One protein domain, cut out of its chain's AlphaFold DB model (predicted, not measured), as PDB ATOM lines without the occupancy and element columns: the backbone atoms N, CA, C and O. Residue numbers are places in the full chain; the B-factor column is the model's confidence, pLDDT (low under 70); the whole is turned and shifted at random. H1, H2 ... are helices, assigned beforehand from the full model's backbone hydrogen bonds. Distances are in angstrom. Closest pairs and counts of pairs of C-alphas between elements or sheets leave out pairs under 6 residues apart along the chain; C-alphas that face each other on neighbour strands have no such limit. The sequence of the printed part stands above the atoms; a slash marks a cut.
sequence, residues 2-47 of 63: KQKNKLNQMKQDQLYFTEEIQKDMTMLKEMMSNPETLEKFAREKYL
ATOM      1  N   LYS A   2     -27.289 -36.053 -57.376       70.38
ATOM      2  CA  LYS A   2     -26.040 -35.465 -57.932       70.38
ATOM      3  C   LYS A   2     -25.904 -33.935 -57.792       70.38
ATOM      4  O   LYS A   2     -24.836 -33.451 -57.442       70.38
ATOM      5  N   GLN A   3     -26.980 -33.180 -58.024       76.94
ATOM      6  CA  GLN A   3     -26.953 -31.711 -57.953       76.94
ATOM      7  C   GLN A   3     -26.814 -31.174 -56.517       76.94
ATOM      8  O   GLN A   3     -26.094 -30.206 -56.305       76.94
ATOM      9  N   LYS A   4     -27.422 -31.837 -55.516       84.00
ATOM     10  CA  LYS A   4     -27.249 -31.475 -54.096       84.00
ATOM     11  C   LYS A   4     -25.812 -31.711 -53.626       84.00
ATOM     12  O   LYS A   4     -25.259 -30.864 -52.938       84.00
ATOM     13  N   ASN A   5     -25.190 -32.812 -54.052       87.69
ATOM     14  CA  ASN A   5     -23.802 -33.113 -53.692       87.69
ATOM     15  C   ASN A   5     -22.831 -32.099 -54.308       87.69
ATOM     16  O   ASN A   5     -21.957 -31.597 -53.613       87.69
ATOM     17  N   LYS A   6     -23.033 -31.736 -55.583       89.50
ATOM     18  CA  LYS A   6     -22.228 -30.698 -56.242       89.50
ATOM     19  C   LYS A   6     -22.377 -29.339 -55.553       89.50
ATOM     20  O   LYS A   6     -21.385 -28.655 -55.353       89.50
ATOM     21  N   LEU A   7     -23.595 -28.974 -55.148       91.75
ATOM     22  CA  LEU A   7     -23.838 -27.732 -54.415       91.75
ATOM     23  C   LEU A   7     -23.130 -27.717 -53.053       91.75
ATOM     24  O   LEU A   7     -22.554 -26.700 -52.681       91.75
ATOM     25  N   ASN A   8     -23.156 -28.831 -52.321       93.69
ATOM     26  CA  ASN A   8     -22.459 -28.932 -51.041       93.69
ATOM     27  C   ASN A   8     -20.940 -28.854 -51.213       93.69
ATOM     28  O   ASN A   8     -20.301 -28.136 -50.452       93.69
ATOM     29  N   GLN A   9     -20.387 -29.506 -52.240       94.19
ATOM     30  CA  GLN A   9     -18.963 -29.400 -52.559       94.19
ATOM     31  C   GLN A   9     -18.575 -27.953 -52.868       94.19
ATOM     32  O   GLN A   9     -17.669 -27.419 -52.249       94.19
ATOM     33  N   MET A  10     -19.329 -27.271 -53.736       94.12
ATOM     34  CA  MET A  10     -19.047 -25.873 -54.085       94.12
ATOM     35  C   MET A  10     -19.110 -24.935 -52.870       94.12
ATOM     36  O   MET A  10     -18.348 -23.979 -52.801       94.12
ATOM     37  N   LYS A  11     -19.993 -25.206 -51.899       95.06
ATOM     38  CA  LYS A  11     -20.046 -24.451 -50.637       95.06
ATOM     39  C   LYS A  11     -18.836 -24.721 -49.744       95.06
ATOM     40  O   LYS A  11     -18.336 -23.789 -49.125       95.06
ATOM     41  N   GLN A  12     -18.381 -25.971 -49.668       96.44
ATOM     42  CA  GLN A  12     -17.172 -26.324 -48.920       96.44
ATOM     43  C   GLN A  12     -15.931 -25.698 -49.552       96.44
ATOM     44  O   GLN A  12     -15.142 -25.086 -48.842       96.44
ATOM     45  N   ASP A  13     -15.815 -25.769 -50.877       95.44
ATOM     46  CA  ASP A  13     -14.728 -25.140 -51.625       95.44
ATOM     47  C   ASP A  13     -14.734 -23.622 -51.398       95.44
ATOM     48  O   ASP A  13     -13.699 -23.028 -51.114       95.44
ATOM     49  N   GLN A  14     -15.911 -22.986 -51.454       95.94
ATOM     50  CA  GLN A  14     -16.048 -21.556 -51.182       95.94
ATOM     51  C   GLN A  14     -15.587 -21.195 -49.766       95.94
ATOM     52  O   GLN A  14     -14.863 -20.211 -49.605       95.94
ATOM     53  N   LEU A  15     -16.007 -21.960 -48.754       97.12
ATOM     54  CA  LEU A  15     -15.602 -21.729 -47.368       97.12
ATOM     55  C   LEU A  15     -14.079 -21.851 -47.233       97.12
ATOM     56  O   LEU A  15     -13.434 -20.916 -46.772       97.12
ATOM     57  N   TYR A  16     -13.518 -22.949 -47.741       95.75
ATOM     58  CA  TYR A  16     -12.087 -23.228 -47.708       95.75
ATOM     59  C   TYR A  16     -11.260 -22.113 -48.359       95.75
ATOM     60  O   TYR A  16     -10.348 -21.573 -47.739       95.75
ATOM     61  N   PHE A  17     -11.602 -21.706 -49.585       95.81
ATOM     62  CA  PHE A  17     -10.865 -20.640 -50.262       95.81
ATOM     63  C   PHE A  17     -11.038 -19.284 -49.572       95.81
ATOM     64  O   PHE A  17     -10.105 -18.488 -49.565       95.81
ATOM     65  N   THR A  18     -12.200 -19.011 -48.973       95.56
ATOM     66  CA  THR A  18     -12.412 -17.767 -48.217       95.56
ATOM     67  C   THR A  18     -11.516 -17.719 -46.979       95.56
ATOM     68  O   THR A  18     -10.902 -16.687 -46.711       95.56
ATOM     69  N   GLU A  19     -11.407 -18.831 -46.251       96.56
ATOM     70  CA  GLU A  19     -10.542 -18.958 -45.075       96.56
ATOM     71  C   GLU A  19      -9.058 -18.833 -45.443       96.56
ATOM     72  O   GLU A  19      -8.335 -18.054 -44.818       96.56
ATOM     73  N   GLU A  20      -8.611 -19.522 -46.497       94.50
ATOM     74  CA  GLU A  20      -7.219 -19.439 -46.957       94.50
ATOM     75  C   GLU A  20      -6.863 -18.022 -47.428       94.50
ATOM     76  O   GLU A  20      -5.826 -17.492 -47.034       94.50
ATOM     77  N   ILE A  21      -7.753 -17.339 -48.162       92.50
ATOM     78  CA  ILE A  21      -7.535 -15.939 -48.564       92.50
ATOM     79  C   ILE A  21      -7.412 -15.026 -47.341       92.50
ATOM     80  O   ILE A  21      -6.540 -14.157 -47.309       92.50
ATOM     81  N   GLN A  22      -8.266 -15.188 -46.326       95.06
ATOM     82  CA  GLN A  22      -8.197 -14.364 -45.113       95.06
ATOM     83  C   GLN A  22      -6.893 -14.584 -44.343       95.06
ATOM     84  O   GLN A  22      -6.284 -13.625 -43.853       95.06
ATOM     85  N   LYS A  23      -6.448 -15.836 -44.255       91.69
ATOM     86  CA  LYS A  23      -5.186 -16.210 -43.622       91.69
ATOM     87  C   LYS A  23      -3.992 -15.621 -44.370       91.69
ATOM     88  O   LYS A  23      -3.158 -14.966 -43.744       91.69
ATOM     89  N   ASP A  24      -3.962 -15.756 -45.692       86.00
ATOM     90  CA  ASP A  24      -2.921 -15.183 -46.544       86.00
ATOM     91  C   ASP A  24      -2.896 -13.654 -46.452       86.00
ATOM     92  O   ASP A  24      -1.830 -13.057 -46.316       86.00
ATOM     93  N   MET A  25      -4.061 -12.998 -46.449       87.62
ATOM     94  CA  MET A  25      -4.155 -11.545 -46.272       87.62
ATOM     95  C   MET A  25      -3.628 -11.087 -44.911       87.62
ATOM     96  O   MET A  25      -2.967 -10.050 -44.827       87.62
ATOM     97  N   THR A  26      -3.912 -11.840 -43.849       86.69
ATOM     98  CA  THR A  26      -3.429 -11.524 -42.499       86.69
ATOM     99  C   THR A  26      -1.914 -11.669 -42.435       86.69
ATOM    100  O   THR A  26      -1.229 -10.738 -42.016       86.69
ATOM    101  N   MET A  27      -1.386 -12.774 -42.964       82.00
ATOM    102  CA  MET A  27       0.049 -13.020 -43.062       82.00
ATOM    103  C   MET A  27       0.753 -11.941 -43.895       82.00
ATOM    104  O   MET A  27       1.769 -11.400 -43.469       82.00
ATOM    105  N   LEU A  28       0.184 -11.553 -45.041       81.56
ATOM    106  CA  LEU A  28       0.696 -10.455 -45.862       81.56
ATOM    107  C   LEU A  28       0.698  -9.128 -45.102       81.56
ATOM    108  O   LEU A  28       1.678  -8.391 -45.161       81.56
ATOM    109  N   LYS A  29      -0.370  -8.813 -44.365       81.25
ATOM    110  CA  LYS A  29      -0.453  -7.576 -43.582       81.25
ATOM    111  C   LYS A  29       0.578  -7.545 -42.452       81.25
ATOM    112  O   LYS A  29       1.185  -6.503 -42.220       81.25
ATOM    113  N   GLU A  30       0.795  -8.668 -41.777       77.00
ATOM    114  CA  GLU A  30       1.831  -8.813 -40.749       77.00
ATOM    115  C   GLU A  30       3.243  -8.722 -41.334       77.00
ATOM    116  O   GLU A  30       4.122  -8.116 -40.729       77.00
ATOM    117  N   MET A  31       3.460  -9.244 -42.541       71.94
ATOM    118  CA  MET A  31       4.722  -9.066 -43.257       71.94
ATOM    119  C   MET A  31       4.955  -7.613 -43.650       71.94
ATOM    120  O   MET A  31       6.038  -7.087 -43.435       71.94
ATOM    121  N   MET A  32       3.944  -6.951 -44.212       70.00
ATOM    122  CA  MET A  32       4.055  -5.571 -44.687       70.00
ATOM    123  C   MET A  32       4.132  -4.542 -43.555       70.00
ATOM    124  O   MET A  32       4.580  -3.423 -43.796       70.00
ATOM    125  N   SER A  33       3.705  -4.885 -42.337       76.50
ATOM    126  CA  SER A  33       3.771  -3.974 -41.188       76.50
ATOM    127  C   SER A  33       5.195  -3.773 -40.664       76.50
ATOM    128  O   SER A  33       5.473  -2.731 -40.071       76.50
ATOM    129  N   ASN A  34       6.106  -4.721 -40.920       77.62
ATOM    130  CA  ASN A  34       7.517  -4.609 -40.569       77.62
ATOM    131  C   ASN A  34       8.409  -4.848 -41.806       77.62
ATOM    132  O   ASN A  34       8.549  -5.992 -42.248       77.62
ATOM    133  N   PRO A  35       9.068  -3.800 -42.340       78.25
ATOM    134  CA  PRO A  35       9.961  -3.902 -43.495       78.25
ATOM    135  C   PRO A  35      11.046  -4.980 -43.364       78.25
ATOM    136  O   PRO A  35      11.389  -5.619 -44.358       78.25
ATOM    137  N   GLU A  36      11.557  -5.223 -42.153       80.06
ATOM    138  CA  GLU A  36      12.564  -6.262 -41.907       80.06
ATOM    139  C   GLU A  36      11.985  -7.669 -42.079       80.06
ATOM    140  O   GLU A  36      12.610  -8.538 -42.690       80.06
ATOM    141  N   THR A  37      10.762  -7.894 -41.593       77.94
ATOM    142  CA  THR A  37      10.059  -9.177 -41.724       77.94
ATOM    143  C   THR A  37       9.710  -9.467 -43.182       77.94
ATOM    144  O   THR A  37       9.867 -10.601 -43.640       77.94
ATOM    145  N   LEU A  38       9.294  -8.441 -43.934       80.31
ATOM    146  CA  LEU A  38       9.032  -8.553 -45.368       80.31
ATOM    147  C   LEU A  38      10.298  -8.916 -46.152       80.31
ATOM    148  O   LEU A  38      10.271  -9.837 -46.970       80.31
ATOM    149  N   GLU A  39      11.405  -8.212 -45.896       81.44
ATOM    150  CA  GLU A  39      12.681  -8.470 -46.568       81.44
ATOM    151  C   GLU A  39      13.193  -9.882 -46.250       81.44
ATOM    152  O   GLU A  39      13.594 -10.609 -47.162       81.44
ATOM    153  N   LYS A  40      13.103 -10.312 -44.986       82.06
ATOM    154  CA  LYS A  40      13.466 -11.670 -44.568       82.06
ATOM    155  C   LYS A  40      12.650 -12.731 -45.307       82.06
ATOM    156  O   LYS A  40      13.224 -13.652 -45.883       82.06
ATOM    157  N   PHE A  41      11.327 -12.582 -45.360       79.62
ATOM    158  CA  PHE A  41      10.465 -13.542 -46.047       79.62
ATOM    159  C   PHE A  41      10.714 -13.589 -47.560       79.62
ATOM    160  O   PHE A  41      10.804 -14.671 -48.138       79.62
ATOM    161  N   ALA A  42      10.866 -12.431 -48.204       82.31
ATOM    162  CA  ALA A  42      11.180 -12.346 -49.626       82.31
ATOM    163  C   ALA A  42      12.503 -13.056 -49.967       82.31
ATOM    164  O   ALA A  42      12.597 -13.752 -50.983       82.31
ATOM    165  N   ARG A  43      13.515 -12.933 -49.098       86.31
ATOM    166  CA  ARG A  43      14.809 -13.615 -49.246       86.31
ATOM    167  C   ARG A  43      14.710 -15.119 -48.998       86.31
ATOM    168  O   ARG A  43      15.235 -15.887 -49.793       86.31
ATOM    169  N   GLU A  44      14.025 -15.556 -47.945       80.88
ATOM    170  CA  GLU A  44      13.947 -16.978 -47.578       80.88
ATOM    171  C   GLU A  44      13.025 -17.784 -48.500       80.88
ATOM    172  O   GLU A  44      13.370 -18.888 -48.920       80.88
ATOM    173  N   LYS A  45      11.845 -17.246 -48.831       79.12
ATOM    174  CA  LYS A  45      10.825 -17.977 -49.593       79.12
ATOM    175  C   LYS A  45      11.037 -17.891 -51.099       79.12
ATOM    176  O   LYS A  45      10.788 -18.867 -51.804       79.12
ATOM    177  N   TYR A  46      11.460 -16.724 -51.577       80.81
ATOM    178  CA  TYR A  46      11.516 -16.407 -53.002       80.81
ATOM    179  C   TYR A  46      12.934 -16.111 -53.506       80.81
ATOM    180  O   TYR A  46      13.092 -15.810 -54.687       80.81
ATOM    181  N   LEU A  47      13.961 -16.202 -52.645       81.69
ATOM    182  CA  LEU A  47      15.365 -15.932 -52.990       81.69
ATOM    183  C   LEU A  47      15.566 -14.553 -53.648       81.69
ATOM    184  O   LEU A  47      16.429 -14.376 -54.510       81.69
TER     185      LEU A  47
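This is residues 2 to 47 of the 63 residues of an uncharacterized protein of Flavobacteriales bacterium (UniProt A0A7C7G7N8). One long, nearly straight helix, H1, makes the longest axis, and a much shorter helix, H2, folds back from its last turn at a steep angle, so that the two make a corner like an uneven V. Residues 2 to 27 of H1 stand free and stick out as a long arm with nothing packed on it. The printed part has 46 residues with two named helices, H1 then H2, and no named strand; the class is all helix. The whole is extended, with a radius of gyration of the C-alphas of 16.6 A, and it spans 50 by 20 by 6 A.

H1, residues 2 to 33, and H2, residues 35 to 46, touch only at the corner by their link, with 4 pairs of C-alphas within 8 A. The closest C-alphas of the two are those of Met 31 and Leu 38, 4.8 A apart. H1 touches H2 with residues 31 to 32 alone, and H2 touches H1 with residues 37 to 41 alone. Their lines stand at a steep tilt of 52 degrees, and they run opposite ways. Their centres are 24.6 A apart. In H1 and H2 every backbone O of residue i is within hydrogen-bond range of the N of residue i+4 inside the helix.

H1 begins at Lys 2, with its C-alpha at (-26.040, -35.465, -57.932), and ends at Ser 33, with its C-alpha at (3.771, -3.974, -41.188); its length from first to last C-alpha is 46.5 A. H2 begins at Pro 35 and ends at Tyr 46, with C-alpha 46 at (11.516, -16.407, -53.002), and measures 15.8 A from first to last C-alpha.

The two C-alphas farthest apart are those of Lys 2 and Glu 36, 51.0 A. The printed part has no cut, and the link from H1 to H2, 1 residue, is tight. The mean pLDDT of the printed part is 85.8, and no printed residue is under 70.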